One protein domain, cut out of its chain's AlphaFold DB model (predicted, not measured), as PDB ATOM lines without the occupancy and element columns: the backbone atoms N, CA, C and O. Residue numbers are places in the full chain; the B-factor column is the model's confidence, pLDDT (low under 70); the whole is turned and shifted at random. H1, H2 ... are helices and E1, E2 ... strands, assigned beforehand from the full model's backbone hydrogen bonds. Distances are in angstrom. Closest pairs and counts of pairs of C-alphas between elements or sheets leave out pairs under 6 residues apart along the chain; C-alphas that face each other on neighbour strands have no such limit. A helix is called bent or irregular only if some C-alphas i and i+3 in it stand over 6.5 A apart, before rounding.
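Overview. This is residues 4 to 124 of the 125 residues of an uncharacterized protein of Rathayibacter sp. PhB179 (UniProt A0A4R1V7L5). What is the main picture? A curled five-stranded sheet folds back on itself, and the long hairpin E1 and E2 reaches out from it as a twisted arm. H2 packs on the sheet, H1 and H3 only graze it, and H4 packs on H1 and H2 away from the sheet. What makes it up? The printed part has 121 residues with four named helices and five named strands, in chain order H1 H2 E1 E2 E3 E4 E5 H3 H4, a mixed class; the sheet runs E1 E2 E3 E4 E5, all antiparallel. How large is it? It is compact by its radius of gyration of the C-alphas, 15.4 A, yet elongated, spanning 50 by 31 by 26 A.

Along the chain. Where are the strands? E1 is residues 33 to 45, 33.4 A long, and E2 residues 52 to 66, 32.8 A, with C-alpha 52 at (-46.362, 6.337, -21.175). E3 is residues 73 to 76, 9.8 A, E4 residues 79 to 83, 13.3 A, and E5 residues 89 to 91, 7.1 A. Where are the helices? H1 is residues 4 to 14, 15.1 A, from C-alpha 4 at (-35.724, 32.984, -28.115), and H2 residues 17 to 26, 14.5 A. H3 is residues 94 to 100, 10.0 A, and H4 residues 103 to 122, 28.4 A, ending at (-60.753, 43.126, -41.161).

Arrangement. How is the sheet joined? It is a meander, each strand the antiparallel neighbour of the one before: N 40 and O 57 are 2.9 A apart, N 75 and O 65 2.9 A, N 81 and O 74 2.7 A, and N 82 and O 90 2.8 A, each within hydrogen-bond range. How does it fold? E1 bends by 63 degrees at residue 36 and E2 by 81 degrees at residue 61; in this folded sheet, bent back into two leaves, E1 and E2 face E4 and E5 with E3 as the hinge. What of the helices? H2 is on the sheet at a height of 9.1 A. H1 touches H4 at a shallow tilt of 24 degrees, the closest C-alphas being Leu 6 and Leu 106, 6.0 A, and H1 touches H3, Ala 7 and Ala 94, 4.7 A. H4 touches H2 with residues 113 to 121 alone, Ala 21 and Ile 117, 5.3 A; in H1, H2, H3 and H4 every O i to N i+4 pair is within hydrogen-bond range.

Size, cuts and confidence. How far does it reach? The C-alphas farthest apart, those of Arg 49 and Arg 123, are 50.1 A apart; the printed part has no cut and no long link. Where is confidence low? The mean pLDDT of the printed part is 79.8, and residues 27, 29 to 32, 47 to 50, 68 to 78 and 124 are under 70.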
ATOM      1  N   VAL A   4     -34.853  33.859 -28.916       91.25
ATOM      2  CA  VAL A   4     -35.724  32.984 -28.115       91.25
ATOM      3  C   VAL A   4     -37.045  33.670 -27.757       91.25
ATOM      4  O   VAL A   4     -38.089  33.027 -27.784       91.25
ATOM      5  N   GLU A   5     -37.028  34.965 -27.440       91.31
ATOM      6  CA  GLU A   5     -38.251  35.734 -27.165       91.31
ATOM      7  C   GLU A   5     -39.120  35.882 -28.417       91.31
ATOM      8  O   GLU A   5     -40.332  35.686 -28.340       91.31
ATOM      9  N   LEU A   6     -38.506  36.159 -29.572       90.81
ATOM     10  CA  LEU A   6     -39.198  36.224 -30.864       90.81
ATOM     11  C   LEU A   6     -39.843  34.876 -31.218       90.81
ATOM     12  O   LEU A   6     -41.022  34.811 -31.560       90.81
ATOM     13  N   ALA A   7     -39.088  33.786 -31.083       89.31
ATOM     14  CA  ALA A   7     -39.583  32.440 -31.337       89.31
ATOM     15  C   ALA A   7     -40.725  32.041 -30.388       89.31
ATOM     16  O   ALA A   7     -41.689  31.419 -30.827       89.31
ATOM     17  N   LYS A   8     -40.653  32.418 -29.102       90.94
ATOM     18  CA  LYS A   8     -41.747  32.192 -28.142       90.94
ATOM     19  C   LYS A   8     -43.021  32.908 -28.562       90.94
ATOM     20  O   LYS A   8     -44.063  32.265 -28.626       90.94
ATOM     21  N   GLN A   9     -42.927  34.191 -28.907       90.56
ATOM     22  CA  GLN A   9     -44.084  34.952 -29.380       90.56
ATOM     23  C   GLN A   9     -44.712  34.316 -30.621       90.56
ATOM     24  O   GLN A   9     -45.932  34.199 -30.697       90.56
ATOM     25  N   LEU A  10     -43.892  33.854 -31.569       87.62
ATOM     26  CA  LEU A  10     -44.395  33.205 -32.777       87.62
ATOM     27  C   LEU A  10     -45.131  31.897 -32.448       87.62
ATOM     28  O   LEU A  10     -46.213  31.658 -32.975       87.62
ATOM     29  N   VAL A  11     -44.584  31.073 -31.546       86.38
ATOM     30  CA  VAL A  11     -45.231  29.829 -31.086       86.38
ATOM     31  C   VAL A  11     -46.537  30.113 -30.339       86.38
ATOM     32  O   VAL A  11     -47.523  29.408 -30.546       86.38
ATOM     33  N   GLU A  12     -46.578  31.152 -29.508       87.69
ATOM     34  CA  GLU A  12     -47.789  31.569 -28.795       87.69
ATOM     35  C   GLU A  12     -48.878  32.067 -29.757       87.69
ATOM     36  O   GLU A  12     -50.032  31.653 -29.642       87.69
ATOM     37  N   GLN A  13     -48.525  32.889 -30.754       85.81
ATOM     38  CA  GLN A  13     -49.466  33.325 -31.792       85.81
ATOM     39  C   GLN A  13     -49.976  32.141 -32.623       85.81
ATOM     40  O   GLN A  13     -51.177  32.039 -32.882       85.81
ATOM     41  N   ALA A  14     -49.077  31.229 -32.999       83.62
ATOM     42  CA  ALA A  14     -49.385  30.009 -33.739       83.62
ATOM     43  C   ALA A  14     -50.385  29.103 -33.012       83.62
ATOM     44  O   ALA A  14     -51.230  28.492 -33.659       83.62
ATOM     45  N   ALA A  15     -50.314  29.030 -31.680       80.06
ATOM     46  CA  ALA A  15     -51.196  28.193 -30.868       80.06
ATOM     47  C   ALA A  15     -52.640  28.722 -30.756       80.06
ATOM     48  O   ALA A  15     -53.510  27.998 -30.274       80.06
ATOM     49  N   GLY A  16     -52.905  29.961 -31.179       82.19
ATOM     50  CA  GLY A  16     -54.234  30.566 -31.096       82.19
ATOM     51  C   GLY A  16     -54.574  31.405 -32.326       82.19
ATOM     52  O   GLY A  16     -55.009  30.850 -33.338       82.19
ATOM     53  N   PRO A  17     -54.393  32.736 -32.259       82.25
ATOM     54  CA  PRO A  17     -54.944  33.670 -33.240       82.25
ATOM     55  C   PRO A  17     -54.456  33.419 -34.671       82.25
ATOM     56  O   PRO A  17     -55.217  33.594 -35.622       82.25
ATOM     57  N   LEU A  18     -53.209  32.981 -34.841       80.38
ATOM     58  CA  LEU A  18     -52.637  32.738 -36.159       80.38
ATOM     59  C   LEU A  18     -53.153  31.441 -36.788       80.38
ATOM     60  O   LEU A  18     -53.454  31.431 -37.978       80.38
ATOM     61  N   SER A  19     -53.304  30.365 -36.007       79.31
ATOM     62  CA  SER A  19     -53.921  29.121 -36.490       79.31
ATOM     63  C   SER A  19     -55.346  29.380 -36.986       79.31
ATOM     64  O   SER A  19     -55.717  28.934 -38.073       79.31
ATOM     65  N   ASP A  20     -56.129  30.153 -36.231       81.12
ATOM     66  CA  ASP A  20     -57.485  30.526 -36.635       81.12
ATOM     67  C   ASP A  20     -57.490  31.364 -37.922       81.12
ATOM     68  O   ASP A  20     -58.262  31.076 -38.839       81.12
ATOM     69  N   ALA A  21     -56.602  32.358 -38.029       80.81
ATOM     70  CA  ALA A  21     -56.469  33.186 -39.227       80.81
ATOM     71  C   ALA A  21     -56.060  32.366 -40.467       80.81
ATOM     72  O   ALA A  21     -56.650  32.518 -41.540       80.81
ATOM     73  N   VAL A  22     -55.112  31.432 -40.326       78.75
ATOM     74  CA  VAL A  22     -54.708  30.504 -41.398       78.75
ATOM     75  C   VAL A  22     -55.890  29.634 -41.837       78.75
ATOM     76  O   VAL A  22     -56.195  29.548 -43.022       78.75
ATOM     77  N   MET A  23     -56.628  29.035 -40.901       78.12
ATOM     78  CA  MET A  23     -57.783  28.193 -41.245       78.12
ATOM     79  C   MET A  23     -58.876  28.967 -41.992       78.12
ATOM     80  O   MET A  23     -59.487  28.438 -42.922       78.12
ATOM     81  N   ARG A  24     -59.117  30.226 -41.616       79.75
ATOM     82  CA  ARG A  24     -60.112  31.081 -42.282       79.75
ATOM     83  C   ARG A  24     -59.635  31.600 -43.636       79.75
ATOM     84  O   ARG A  24     -60.454  31.735 -44.542       79.75
ATOM     85  N   SER A  25     -58.342  31.871 -43.790       76.94
ATOM     86  CA  SER A  25     -57.755  32.326 -45.055       76.94
ATOM     87  C   SER A  25     -57.682  31.215 -46.107       76.94
ATOM     88  O   SER A  25     -57.921  31.505 -47.278       76.94
ATOM     89  N   ILE A  26     -57.474  29.952 -45.707       72.62
ATOM     90  CA  ILE A  26     -57.566  28.782 -46.605       72.62
ATOM     91  C   ILE A  26     -58.954  28.686 -47.241       72.62
ATOM     92  O   ILE A  26     -59.072  28.468 -48.440       72.62
ATOM     93  N   GLY A  27     -60.017  28.878 -46.456       68.00
ATOM     94  CA  GLY A  27     -61.391  28.829 -46.967       68.00
ATOM     95  C   GLY A  27     -61.781  30.007 -47.869       68.00
ATOM     96  O   GLY A  27     -62.910  30.043 -48.350       68.00
ATOM     97  N   ARG A  28     -60.892  30.992 -48.055       70.75
ATOM     98  CA  ARG A  28     -61.150  32.251 -48.772       70.75
ATOM     99  C   ARG A  28     -60.092  32.571 -49.839       70.75
ATOM    100  O   ARG A  28     -60.055  33.709 -50.298       70.75
ATOM    101  N   ASP A  29     -59.231  31.612 -50.188       67.56
ATOM    102  CA  ASP A  29     -58.103  31.766 -51.127       67.56
ATOM    103  C   ASP A  29     -57.125  32.909 -50.777       67.56
ATOM    104  O   ASP A  29     -56.462  33.476 -51.643       67.56
ATOM    105  N   LEU A  30     -57.018  33.265 -49.492       65.75
ATOM    106  CA  LEU A  30     -56.140  34.346 -49.018       65.75
ATOM    107  C   LEU A  30     -54.758  33.860 -48.592       65.75
ATOM    108  O   LEU A  30     -53.819  34.648 -48.529       65.75
ATOM    109  N   ALA A  31     -54.626  32.568 -48.310       67.81
ATOM    110  CA  ALA A  31     -53.364  31.943 -47.961       67.81
ATOM    111  C   ALA A  31     -53.125  30.749 -48.880       67.81
ATOM    112  O   ALA A  31     -53.952  29.841 -48.969       67.81
ATOM    113  N   THR A  32     -51.972  30.737 -49.548       69.50
ATOM    114  CA  THR A  32     -51.550  29.565 -50.315       69.50
ATOM    115  C   THR A  32     -51.060  28.507 -49.341       69.50
ATOM    116  O   THR A  32     -50.084  28.718 -48.621       69.50
ATOM    117  N   VAL A  33     -51.739  27.364 -49.306       74.00
ATOM    118  CA  VAL A  33     -51.303  26.217 -48.514       74.00
ATOM    119  C   VAL A  33     -50.664  25.164 -49.385       74.00
ATOM    120  O   VAL A  33     -51.122  24.866 -50.484       74.00
ATOM    121  N   SER A  34     -49.597  24.582 -48.861       76.69
ATOM    122  CA  SER A  34     -48.945  23.423 -49.443       76.69
ATOM    123  C   SER A  34     -49.371  22.165 -48.708       76.69
ATOM    124  O   SER A  34     -49.546  22.160 -47.490       76.69
ATOM    125  N   CYS A  35     -49.526  21.086 -49.464       77.94
ATOM    126  CA  CYS A  35     -49.871  19.779 -48.935       77.94
ATOM    127  C   CYS A  35     -48.573  19.045 -48.570       77.94
ATOM    128  O   CYS A  35     -47.799  18.690 -49.457       77.94
ATOM    129  N   VAL A  36     -48.302  18.856 -47.276       80.69
ATOM    130  CA  VAL A  36     -47.021  18.310 -46.794       80.69
ATOM    131  C   VAL A  36     -47.205  17.068 -45.924       80.69
ATOM    132  O   VAL A  36     -48.302  16.756 -45.451       80.69
ATOM    133  N   SER A  37     -46.110  16.335 -45.716       84.31
ATOM    134  CA  SER A  37     -46.066  15.219 -44.767       84.31
ATOM    135  C   SER A  37     -45.596  15.711 -43.406       84.31
ATOM    136  O   SER A  37     -44.533  16.325 -43.304       84.31
ATOM    137  N   VAL A  38     -46.371  15.423 -42.362       83.75
ATOM    138  CA  VAL A  38     -46.093  15.840 -40.984       83.75
ATOM    139  C   VAL A  38     -45.911  14.612 -40.102       83.75
ATOM    140  O   VAL A  38     -46.708  13.676 -40.159       83.75
ATOM    141  N   ARG A  39     -44.882  14.630 -39.256       86.00
ATOM    142  CA  ARG A  39     -44.679  13.655 -38.187       86.00
ATOM    143  C   ARG A  39     -44.904  14.318 -36.836       86.00
ATOM    144  O   ARG A  39     -44.241  15.298 -36.509       86.00
ATOM    145  N   THR A  40     -45.803  13.757 -36.042       82.00
ATOM    146  CA  THR A  40     -46.082  14.198 -34.674       82.00
ATOM    147  C   THR A  40     -45.792  13.076 -33.690       82.00
ATOM    148  O   THR A  40     -46.242  11.946 -33.867       82.00
ATOM    149  N   ASP A  41     -45.057  13.390 -32.627       80.56
ATOM    150  CA  ASP A  41     -44.867  12.458 -31.520       80.56
ATOM    151  C   ASP A  41     -46.015  12.630 -30.523       80.56
ATOM    152  O   ASP A  41     -46.250  13.720 -29.999       80.56
ATOM    153  N   VAL A  42     -46.748  11.550 -30.269       76.81
ATOM    154  CA  VAL A  42     -47.887  11.524 -29.352       76.81
ATOM    155  C   VAL A  42     -47.559  10.623 -28.171       76.81
ATOM    156  O   VAL A  42     -47.037   9.517 -28.320       76.81
ATOM    157  N   VAL A  43     -47.875  11.099 -26.966       75.31
ATOM    158  CA  VAL A  43     -47.791  10.285 -25.751       75.31
ATOM    159  C   VAL A  43     -49.114   9.555 -25.573       75.31
ATOM    160  O   VAL A  43     -50.154  10.171 -25.345       75.31
ATOM    161  N   ARG A  44     -49.078   8.227 -25.663       73.38
ATOM    162  CA  ARG A  44     -50.224   7.364 -25.392       73.38
ATOM    163  C   ARG A  44     -50.059   6.697 -24.033       73.38
ATOM    164  O   ARG A  44     -49.041   6.070 -23.746       73.38
ATOM    165  N   HIS A  45     -51.096   6.776 -23.209       73.94
ATOM    166  CA  HIS A  45     -51.170   6.012 -21.967       73.94
ATOM    167  C   HIS A  45     -51.809   4.648 -22.246       73.94
ATOM    168  O   HIS A  45     -52.945   4.578 -22.718       73.94
ATOM    169  N   ILE A  46     -51.089   3.558 -21.965       72.31
ATOM    170  CA  ILE A  46     -51.588   2.192 -22.177       72.31
ATOM    171  C   ILE A  46     -51.832   1.518 -20.820       72.31
ATOM    172  O   ILE A  46     -50.896   1.211 -20.085       72.31
ATOM    173  N   GLY A  47     -53.107   1.237 -20.519       69.00
ATOM    174  CA  GLY A  47     -53.554   0.480 -19.341       69.00
ATOM    175  C   GLY A  47     -53.807   1.313 -18.073       69.00
ATOM    176  O   GLY A  47     -53.437   2.477 -17.974       69.00
ATOM    177  N   ARG A  48     -54.439   0.695 -17.057       67.06
ATOM    178  CA  ARG A  48     -54.755   1.308 -15.739       67.06
ATOM    179  C   ARG A  48     -53.522   1.717 -14.909       67.06
ATOM    180  O   ARG A  48     -53.679   2.319 -13.851       67.06
ATOM    181  N   ARG A  49     -52.302   1.387 -15.346       59.84
ATOM    182  CA  ARG A  49     -51.041   1.805 -14.716       59.84
ATOM    183  C   ARG A  49     -50.311   2.748 -15.663       59.84
ATOM    184  O   ARG A  49     -50.182   2.429 -16.836       59.84
ATOM    185  N   ARG A  50     -49.835   3.875 -15.120       64.12
ATOM    186  CA  ARG A  50     -49.120   4.991 -15.770       64.12
ATOM    187  C   ARG A  50     -47.878   4.556 -16.572       64.12
ATOM    188  O   ARG A  50     -46.755   4.856 -16.182       64.12
ATOM    189  N   ARG A  51     -48.052   3.832 -17.675       74.88
ATOM    190  CA  ARG A  51     -46.994   3.581 -18.651       74.88
ATOM    191  C   ARG A  51     -47.259   4.471 -19.853       74.88
ATOM    192  O   ARG A  51     -48.251   4.298 -20.561       74.88
ATOM    193  N   GLU A  52     -46.391   5.457 -20.015       78.31
ATOM    194  CA  GLU A  52     -46.362   6.337 -21.175       78.31
ATOM    195  C   GLU A  52     -45.591   5.646 -22.292       78.31
ATOM    196  O   GLU A  52     -44.456   5.206 -22.102       78.31
ATOM    197  N   VAL A  53     -46.226   5.523 -23.450       79.06
ATOM    198  CA  VAL A  53     -45.590   5.061 -24.679       79.06
ATOM    199  C   VAL A  53     -45.591   6.231 -25.647       79.06
ATOM    200  O   VAL A  53     -46.639   6.816 -25.911       79.06
ATOM    201  N   ARG A  54     -44.407   6.594 -26.144       81.12
ATOM    202  CA  ARG A  54     -44.269   7.577 -27.219       81.12
ATOM    203  C   ARG A  54     -44.447   6.863 -28.550       81.12
ATOM    204  O   ARG A  54     -43.760   5.878 -28.808       81.12
ATOM    205  N   GLU A  55     -45.367   7.356 -29.359       85.06
ATOM    206  CA  GLU A  55     -45.664   6.850 -30.694       85.06
ATOM    207  C   GLU A  55     -45.538   8.002 -31.693       85.06
ATOM    208  O   GLU A  55     -46.018   9.103 -31.427       85.06
ATOM    209  N   SER A  56     -44.879   7.764 -32.827       83.38
ATOM    210  CA  SER A  56     -44.752   8.762 -33.892       83.38
ATOM    211  C   SER A  56     -45.826   8.525 -34.949       83.38
ATOM    212  O   SER A  56     -45.797   7.522 -35.663       83.38
ATOM    213  N   ILE A  57     -46.752   9.468 -35.083       83.38
ATOM    214  CA  ILE A  57     -47.804   9.448 -36.097       83.38
ATOM    215  C   ILE A  57     -47.298  10.183 -37.333       83.38
ATOM    216  O   ILE A  57     -46.812  11.309 -37.241       83.38
ATOM    217  N   HIS A  58     -47.417   9.542 -38.492       86.56
ATOM    218  CA  HIS A  58     -47.132  10.162 -39.782       86.56
ATOM    219  C   HIS A  58     -48.447  10.462 -40.490       86.56
ATOM    220  O   HIS A  58     -49.243   9.557 -40.739       86.56
ATOM    221  N   THR A  59     -48.649  11.729 -40.831       82.62
ATOM    222  CA  THR A  59     -49.833  12.211 -41.538       82.62
ATOM    223  C   THR A  59     -49.394  12.818 -42.859       82.62
ATOM    224  O   THR A  59     -48.662  13.806 -42.893       82.62
ATOM    225  N   THR A  60     -49.835  12.224 -43.961       83.94
ATOM    226  CA  THR A  60     -49.627  12.762 -45.307       83.94
ATOM    227  C   THR A  60     -50.781  13.673 -45.694       83.94
ATOM    228  O   THR A  60     -51.927  13.402 -45.339       83.94
ATOM    229  N   GLY A  61     -50.493  14.706 -46.478       75.81
ATOM    230  CA  GLY A  61     -51.524  15.563 -47.051       75.81
ATOM    231  C   GLY A  61     -52.024  16.662 -46.109       75.81
ATOM    232  O   GLY A  61     -53.170  17.097 -46.206       75.81
ATOM    233  N   VAL A  62     -51.190  17.088 -45.159       77.25
ATOM    234  CA  VAL A  62     -51.540  18.164 -44.231       77.25
ATOM    235  C   VAL A  62     -51.386  19.493 -44.951       77.25
ATOM    236  O   VAL A  62     -50.304  19.809 -45.443       77.25
ATOM    237  N   ASN A  63     -52.460  20.276 -44.997       75.31
ATOM    238  CA  ASN A  63     -52.408  21.635 -45.518       75.31
ATOM    239  C   ASN A  63     -51.665  22.531 -44.537       75.31
ATOM    240  O   ASN A  63     -52.022  22.622 -43.360       75.31
ATOM    241  N   VAL A  64     -50.629  23.181 -45.043       76.94
ATOM    242  CA  VAL A  64     -49.713  23.991 -44.261       76.94
ATOM    243  C   VAL A  64     -49.486  25.307 -44.981       76.94
ATOM    244  O   VAL A  64     -49.140  25.322 -46.162       76.94
ATOM    245  N   TRP A  65     -49.659  26.413 -44.263       79.94
ATOM    246  CA  TRP A  65     -49.249  27.718 -44.771       79.94
ATOM    247  C   TRP A  65     -47.738  27.857 -44.597       79.94
ATOM    248  O   TRP A  65     -47.235  27.769 -43.473       79.94
ATOM    249  N   LEU A  66     -47.019  27.994 -45.711       77.19
ATOM    250  CA  LEU A  66     -45.568  28.130 -45.707       77.19
ATOM    251  C   LEU A  66     -45.205  29.603 -45.514       77.19
ATOM    252  O   LEU A  66     -45.523  30.441 -46.351       77.19
ATOM    253  N   LEU A  67     -44.520  29.900 -44.411       73.31
ATOM    254  CA  LEU A  67     -43.963  31.230 -44.134       73.31
ATOM    255  C   LEU A  67     -42.707  31.519 -44.971       73.31
ATOM    256  O   LEU A  67     -42.308  32.670 -45.117       73.31
ATOM    257  N   ASP A  68     -42.063  30.468 -45.481       68.81
ATOM    258  CA  ASP A  68     -40.827  30.534 -46.254       68.81
ATOM    259  C   ASP A  68     -40.696  29.282 -47.134       68.81
ATOM    260  O   ASP A  68     -40.673  28.156 -46.622       68.81
ATOM    261  N   GLU A  69     -40.598  29.485 -48.450       59.91
ATOM    262  CA  GLU A  69     -40.435  28.423 -49.452       59.91
ATOM    263  C   GLU A  69     -39.096  27.681 -49.316       59.91
ATOM    264  O   GLU A  69     -39.017  26.489 -49.607       59.91
ATOM    265  N   ASN A  70     -38.050  28.356 -48.825       57.72
ATOM    266  CA  ASN A  70     -36.694  27.813 -48.737       57.72
ATOM    267  C   ASN A  70     -36.402  27.136 -47.399       57.72
ATOM    268  O   ASN A  70     -35.551  26.248 -47.329       57.72
ATOM    269  N   THR A  71     -37.058  27.567 -46.319       54.97
ATOM    270  CA  THR A  71     -36.703  27.111 -44.966       54.97
ATOM    271  C   THR A  71     -37.784  26.279 -44.284       54.97
ATOM    272  O   THR A  71     -37.513  25.650 -43.256       54.97
ATOM    273  N   ALA A  72     -38.970  26.196 -44.893       56.62
ATOM    274  CA  ALA A  72     -39.996  25.220 -44.569       56.62
ATOM    275  C   ALA A  72     -40.458  25.309 -43.103       56.62
ATOM    276  O   ALA A  72     -40.439  24.342 -42.335       56.62
ATOM    277  N   ILE A  73     -40.877  26.526 -42.735       57.50
ATOM    278  CA  ILE A  73     -41.737  26.756 -41.579       57.50
ATOM    279  C   ILE A  73     -43.182  26.696 -42.040       57.50
ATOM    280  O   ILE A  73     -43.599  27.443 -42.925       57.50
ATOM    281  N   GLY A  74     -43.925  25.794 -41.421       64.38
ATOM    282  CA  GLY A  74     -45.316  25.555 -41.721       64.38
ATOM    283  C   GLY A  74     -46.228  25.889 -40.556       64.38
ATOM    284  O   GLY A  74     -45.961  25.446 -39.448       64.38
ATOM    285  N   LEU A  75     -47.324  26.605 -40.782       68.69
ATOM    286  CA  LEU A  75     -48.402  26.692 -39.797       68.69
ATOM    287  C   LEU A  75     -49.479  25.665 -40.118       68.69
ATOM    288  O   LEU A  75     -50.124  25.724 -41.166       68.69
ATOM    289  N   ALA A  76     -49.651  24.722 -39.198       61.81
ATOM    290  CA  ALA A  76     -50.802  23.835 -39.152       61.81
ATOM    291  C   ALA A  76     -51.686  24.218 -37.960       61.81
ATOM    292  O   ALA A  76     -51.261  24.941 -37.060       61.81
ATOM    293  N   ARG A  77     -52.898  23.655 -37.903       62.94
ATOM    294  CA  ARG A  77     -53.866  23.826 -36.798       62.94
ATOM    295  C   ARG A  77     -53.273  23.617 -35.389       62.94
ATOM    296  O   ARG A  77     -53.857  24.034 -34.398       62.94
ATOM    297  N   SER A  78     -52.147  22.916 -35.290       63.06
ATOM    298  CA  SER A  78     -51.460  22.545 -34.052       63.06
ATOM    299  C   SER A  78     -50.196  23.366 -33.749       63.06
ATOM    300  O   SER A  78     -49.505  23.050 -32.783       63.06
ATOM    301  N   GLY A  79     -49.888  24.403 -34.536       78.06
ATOM    302  CA  GLY A  79     -48.777  25.325 -34.289       78.06
ATOM    303  C   GLY A  79     -47.724  25.354 -35.399       78.06
ATOM    304  O   GLY A  79     -47.995  25.020 -36.555       78.06
ATOM    305  N   VAL A  80     -46.517  25.792 -35.032       84.81
ATOM    306  CA  VAL A  80     -45.385  25.943 -35.954       84.81
ATOM    307  C   VAL A  80     -44.725  24.591 -36.222       84.81
ATOM    308  O   VAL A  80     -44.437  23.825 -35.302       84.81
ATOM    309  N   LEU A  81     -44.451  24.317 -37.490       86.62
ATOM    310  CA  LEU A  81     -43.749  23.145 -37.983       86.62
ATOM    311  C   LEU A  81     -42.406  23.561 -38.585       86.62
ATOM    312  O   LEU A  81     -42.330  24.592 -39.245       86.62
ATOM    313  N   LEU A  82     -41.377  22.736 -38.418       86.44
ATOM    314  CA  LEU A  82     -40.099  22.837 -39.120       86.44
ATOM    315  C   LEU A  82     -39.912  21.616 -40.012       86.44
ATOM    316  O   LEU A  82     -40.147  20.485 -39.586       86.44
ATOM    317  N   CYS A  83     -39.458  21.821 -41.242       84.81
ATOM    318  CA  CYS A  83     -39.073  20.714 -42.100       84.81
ATOM    319  C   CYS A  83     -37.718  20.149 -41.691       84.81
ATOM    320  O   CYS A  83     -36.730  20.867 -41.524       84.81
ATOM    321  N   SER A  84     -37.680  18.832 -41.550       82.44
ATOM    322  CA  SER A  84     -36.442  18.086 -41.398       82.44
ATOM    323  C   SER A  84     -35.721  17.940 -42.738       82.44
ATOM    324  O   SER A  84     -36.307  18.064 -43.811       82.44
ATOM    325  N   THR A  85     -34.453  17.539 -42.685       81.25
ATOM    326  CA  THR A  85     -33.647  17.200 -43.871       81.25
ATOM    327  C   THR A  85     -34.249  16.090 -44.739       81.25
ATOM    328  O   THR A  85     -33.875  15.947 -45.898       81.25
ATOM    329  N   SER A  86     -35.194  15.314 -44.199       80.25
ATOM    330  CA  SER A  86     -35.928  14.268 -44.922       80.25
ATOM    331  C   SER A  86     -37.173  14.769 -45.668       80.25
ATOM    332  O   SER A  86     -37.899  13.960 -46.241       80.25
ATOM    333  N   GLY A  87     -37.460  16.076 -45.646       78.50
ATOM    334  CA  GLY A  87     -38.669  16.650 -46.251       78.50
ATOM    335  C   GLY A  87     -39.939  16.481 -45.404       78.50
ATOM    336  O   GLY A  87     -41.023  16.874 -45.826       78.50
ATOM    337  N   ILE A  88     -39.820  15.884 -44.212       84.75
ATOM    338  CA  ILE A  88     -40.927  15.673 -43.272       84.75
ATOM    339  C   ILE A  88     -40.969  16.827 -42.274       84.75
ATOM    340  O   ILE A  88     -39.957  17.128 -41.635       84.75
ATOM    341  N   PHE A  89     -42.145  17.420 -42.097       85.38
ATOM    342  CA  PHE A  89     -42.392  18.489 -41.136       85.38
ATOM    343  C   PHE A  89     -42.639  17.938 -39.731       85.38
ATOM    344  O   PHE A  89     -43.350  16.949 -39.561       85.38
ATOM    345  N   VAL A  90     -42.082  18.590 -38.714       86.06
ATOM    346  CA  VAL A  90     -42.243  18.233 -37.297       86.06
ATOM    347  C   VAL A  90     -42.628  19.462 -36.471       86.06
ATOM    348  O   VAL A  90     -42.189  20.561 -36.812       86.06
ATOM    349  N   PRO A  91     -43.424  19.322 -35.395       85.50
ATOM    350  CA  PRO A  91     -43.689  20.417 -34.463       85.50
ATOM    351  C   PRO A  91     -42.398  21.042 -33.943       85.50
ATOM    352  O   PRO A  91     -41.485  20.330 -33.528       85.50
ATOM    353  N   ALA A  92     -42.339  22.369 -33.959       85.19
ATOM    354  CA  ALA A  92     -41.177  23.130 -33.534       85.19
ATOM    355  C   ALA A  92     -41.429  23.811 -32.189       85.19
ATOM    356  O   ALA A  92     -42.453  24.469 -31.990       85.19
ATOM    357  N   THR A  93     -40.473  23.697 -31.271       87.19
ATOM    358  CA  THR A  93     -40.463  24.509 -30.054       87.19
ATOM    359  C   THR A  93     -39.824  25.873 -30.315       87.19
ATOM    360  O   THR A  93     -39.129  26.085 -31.311       87.19
ATOM    361  N   ALA A  94     -39.997  26.812 -29.381       87.44
ATOM    362  CA  ALA A  94     -39.320  28.105 -29.460       87.44
ATOM    363  C   ALA A  94     -37.784  27.969 -29.462       87.44
ATOM    364  O   ALA A  94     -37.098  28.753 -30.113       87.44
ATOM    365  N   ALA A  95     -37.242  26.966 -28.762       87.81
ATOM    366  CA  ALA A  95     -35.807  26.688 -28.767       87.81
ATOM    367  C   ALA A  95     -35.340  26.171 -30.135       87.81
ATOM    368  O   ALA A  95     -34.301  26.610 -30.629       87.81
ATOM    369  N   ASP A  96     -36.132  25.303 -30.774       87.19
ATOM    370  CA  ASP A  96     -35.833  24.805 -32.120       87.19
ATOM    371  C   ASP A  96     -35.834  25.955 -33.128       87.19
ATOM    372  O   ASP A  96     -34.872  26.121 -33.875       87.19
ATOM    373  N   LEU A  97     -36.863  26.806 -33.099       86.50
ATOM    374  CA  LEU A  97     -36.969  27.968 -33.985       86.50
ATOM    375  C   LEU A  97     -35.808  28.945 -33.797       86.50
ATOM    376  O   LEU A  97     -35.185  29.339 -34.780       86.50
ATOM    377  N   ALA A  98     -35.469  29.286 -32.553       88.12
ATOM    378  CA  ALA A  98     -34.352  30.180 -32.254       88.12
ATOM    379  C   ALA A  98     -32.986  29.601 -32.665       88.12
ATOM    380  O   ALA A  98     -32.058  30.359 -32.924       88.12
ATOM    381  N   SER A  99     -32.863  28.271 -32.743       87.69
ATOM    382  CA  SER A  99     -31.633  27.596 -33.181       87.69
ATOM    383  C   SER A  99     -31.518  27.497 -34.705       87.69
ATOM    384  O   SER A  99     -30.412  27.405 -35.231       87.69
ATOM    385  N   HIS A 100     -32.645  27.512 -35.423       85.25
ATOM    386  CA  HIS A 100     -32.685  27.350 -36.881       85.25
ATOM    387  C   HIS A 100     -32.875  28.669 -37.641       85.25
ATOM    388  O   HIS A 100     -32.772  28.673 -38.872       85.25
ATOM    389  N   ARG A 101     -33.197  29.774 -36.958       86.88
ATOM    390  CA  ARG A 101     -33.522  31.063 -37.586       86.88
ATOM    391  C   ARG A 101     -32.821  32.228 -36.921       86.88
ATOM    392  O   ARG A 101     -32.595  32.243 -35.715       86.88
ATOM    393  N   THR A 102     -32.515  33.230 -37.735       89.38
ATOM    394  CA  THR A 102     -31.947  34.488 -37.257       89.38
ATOM    395  C   THR A 102     -33.026  35.376 -36.643       89.38
ATOM    396  O   THR A 102     -34.218  35.231 -36.923       89.38
ATOM    397  N   GLU A 103     -32.613  36.346 -35.828       90.44
ATOM    398  CA  GLU A 103     -33.540  37.327 -35.249       90.44
ATOM    399  C   GLU A 103     -34.314  38.104 -36.318       90.44
ATOM    400  O   GLU A 103     -35.494  38.386 -36.127       90.44
ATOM    401  N   THR A 104     -33.673  38.433 -37.441       90.06
ATOM    402  CA  THR A 104     -34.323  39.128 -38.558       90.06
ATOM    403  C   THR A 104     -35.430  38.271 -39.160       90.06
ATOM    404  O   THR A 104     -36.563  38.727 -39.238       90.06
ATOM    405  N   GLN A 105     -35.146  37.000 -39.465       88.12
ATOM    406  CA  GLN A 105     -36.151  36.082 -40.012       88.12
ATOM    407  C   GLN A 105     -37.347  35.917 -39.069       88.12
ATOM    408  O   GLN A 105     -38.492  35.962 -39.501       88.12
ATOM    409  N   LEU A 106     -37.097  35.770 -37.764       88.50
ATOM    410  CA  LEU A 106     -38.172  35.632 -36.780       88.50
ATOM    411  C   LEU A 106     -39.030  36.903 -36.665       88.50
ATOM    412  O   LEU A 106     -40.240  36.797 -36.469       88.50
ATOM    413  N   LYS A 107     -38.435  38.094 -36.807       90.50
ATOM    414  CA  LYS A 107     -39.187  39.360 -36.870       90.50
ATOM    415  C   LYS A 107     -40.061  39.432 -38.119       90.50
ATOM    416  O   LYS A 107     -41.224  39.810 -38.002       90.50
ATOM    417  N   ASP A 108     -39.530  39.034 -39.269       88.62
ATOM    418  CA  ASP A 108     -40.277  39.027 -40.528       88.62
ATOM    419  C   ASP A 108     -41.463  38.053 -40.447       88.62
ATOM    420  O   ASP A 108     -42.588  38.411 -40.792       88.62
ATOM    421  N   TYR A 109     -41.258  36.859 -39.880       86.88
ATOM    422  CA  TYR A 109     -42.340  35.894 -39.664       86.88
ATOM    423  C   TYR A 109     -43.418  36.417 -38.713       86.88
ATOM    424  O   TYR A 109     -44.602  36.205 -38.969       86.88
ATOM    425  N   LEU A 110     -43.044  37.118 -37.639       88.31
ATOM    426  CA  LEU A 110     -44.010  37.763 -36.744       88.31
ATOM    427  C   LEU A 110     -44.803  38.867 -37.454       88.31
ATOM    428  O   LEU A 110     -46.015  38.955 -37.271       88.31
ATOM    429  N   ALA A 111     -44.150  39.680 -38.285       88.75
ATOM    430  CA  ALA A 111     -44.819  40.721 -39.060       88.75
ATOM    431  C   ALA A 111     -45.830  40.128 -40.056       88.75
ATOM    432  O   ALA A 111     -46.983  40.559 -40.083       88.75
ATOM    433  N   LEU A 112     -45.434  39.092 -40.804       85.75
ATOM    434  CA  LEU A 112     -46.317  38.365 -41.725       85.75
ATOM    435  C   LEU A 112     -47.497  37.714 -40.994       85.75
ATOM    436  O   LEU A 112     -48.639  37.796 -41.444       85.75
ATOM    437  N   SER A 113     -47.230  37.105 -39.837       85.00
ATOM    438  CA  SER A 113     -48.259  36.495 -38.992       85.00
ATOM    439  C   SER A 113     -49.282  37.529 -38.525       85.00
ATOM    440  O   SER A 113     -50.489  37.310 -38.621       85.00
ATOM    441  N   GLN A 114     -48.807  38.689 -38.064       87.81
ATOM    442  CA  GLN A 114     -49.667  39.778 -37.619       87.81
ATOM    443  C   GLN A 114     -50.492  40.363 -38.770       87.81
ATOM    444  O   GLN A 114     -51.679  40.635 -38.585       87.81
ATOM    445  N   GLN A 115     -49.890  40.526 -39.950       86.94
ATOM    446  CA  GLN A 115     -50.590  40.987 -41.146       86.94
ATOM    447  C   GLN A 115     -51.738  40.040 -41.505       86.94
ATOM    448  O   GLN A 115     -52.868  40.499 -41.658       86.94
ATOM    449  N   LEU A 116     -51.484  38.727 -41.548       83.25
ATOM    450  CA  LEU A 116     -52.518  37.736 -41.839       83.25
ATOM    451  C   LEU A 116     -53.663  37.809 -40.821       83.25
ATOM    452  O   LEU A 116     -54.828  37.856 -41.211       83.25
ATOM    453  N   ILE A 117     -53.358  37.871 -39.522       85.06
ATOM    454  CA  ILE A 117     -54.376  37.995 -38.465       85.06
ATOM    455  C   ILE A 117     -55.248  39.234 -38.697       85.06
ATOM    456  O   ILE A 117     -56.476  39.142 -38.674       85.06
ATOM    457  N   THR A 118     -54.625  40.387 -38.944       88.12
ATOM    458  CA  THR A 118     -55.338  41.652 -39.143       88.12
ATOM    459  C   THR A 118     -56.174  41.647 -40.421       88.12
ATOM    460  O   THR A 118     -57.330  42.055 -40.378       88.12
ATOM    461  N   GLU A 119     -55.644  41.154 -41.541       86.00
ATOM    462  CA  GLU A 119     -56.385  41.053 -42.805       86.00
ATOM    463  C   GLU A 119     -57.587  40.115 -42.691       86.00
ATOM    464  O   GLU A 119     -58.664  40.408 -43.213       86.00
ATOM    465  N   THR A 120     -57.417  39.000 -41.979       83.88
ATOM    466  CA  THR A 120     -58.498  38.036 -41.774       83.88
ATOM    467  C   THR A 120     -59.596  38.633 -40.895       83.88
ATOM    468  O   THR A 120     -60.768  38.521 -41.241       83.88
ATOM    469  N   ALA A 121     -59.231  39.338 -39.817       84.50
ATOM    470  CA  ALA A 121     -60.180  40.020 -38.935       84.50
ATOM    471  C   ALA A 121     -60.887  41.208 -39.617       84.50
ATOM    472  O   ALA A 121     -62.081  41.416 -39.421       84.50
ATOM    473  N   ALA A 122     -60.182  41.980 -40.449       83.38
ATOM    474  CA  ALA A 122     -60.753  43.126 -41.161       83.38
ATOM    475  C   ALA A 122     -61.835  42.725 -42.174       83.38
ATOM    476  O   ALA A 122     -62.718  43.520 -42.462       83.38
ATOM    477  N   ARG A 123     -61.781  41.499 -42.706       75.31
ATOM    478  CA  ARG A 123     -62.780  40.952 -43.641       75.31
ATOM    479  C   ARG A 123     -63.987  40.305 -42.953       75.31
ATOM    480  O   ARG A 123     -64.846  39.746 -43.641       75.31
ATOM    481  N   GLU A 124     -64.017  40.304 -41.623       69.06
ATOM    482  CA  GLU A 124     -65.145  39.822 -40.815       69.06
ATOM    483  C   GLU A 124     -66.073  40.951 -40.349       69.06
ATOM    484  O   GLU A 124     -67.202  40.661 -39.957       69.06
TER     485      GLU A 124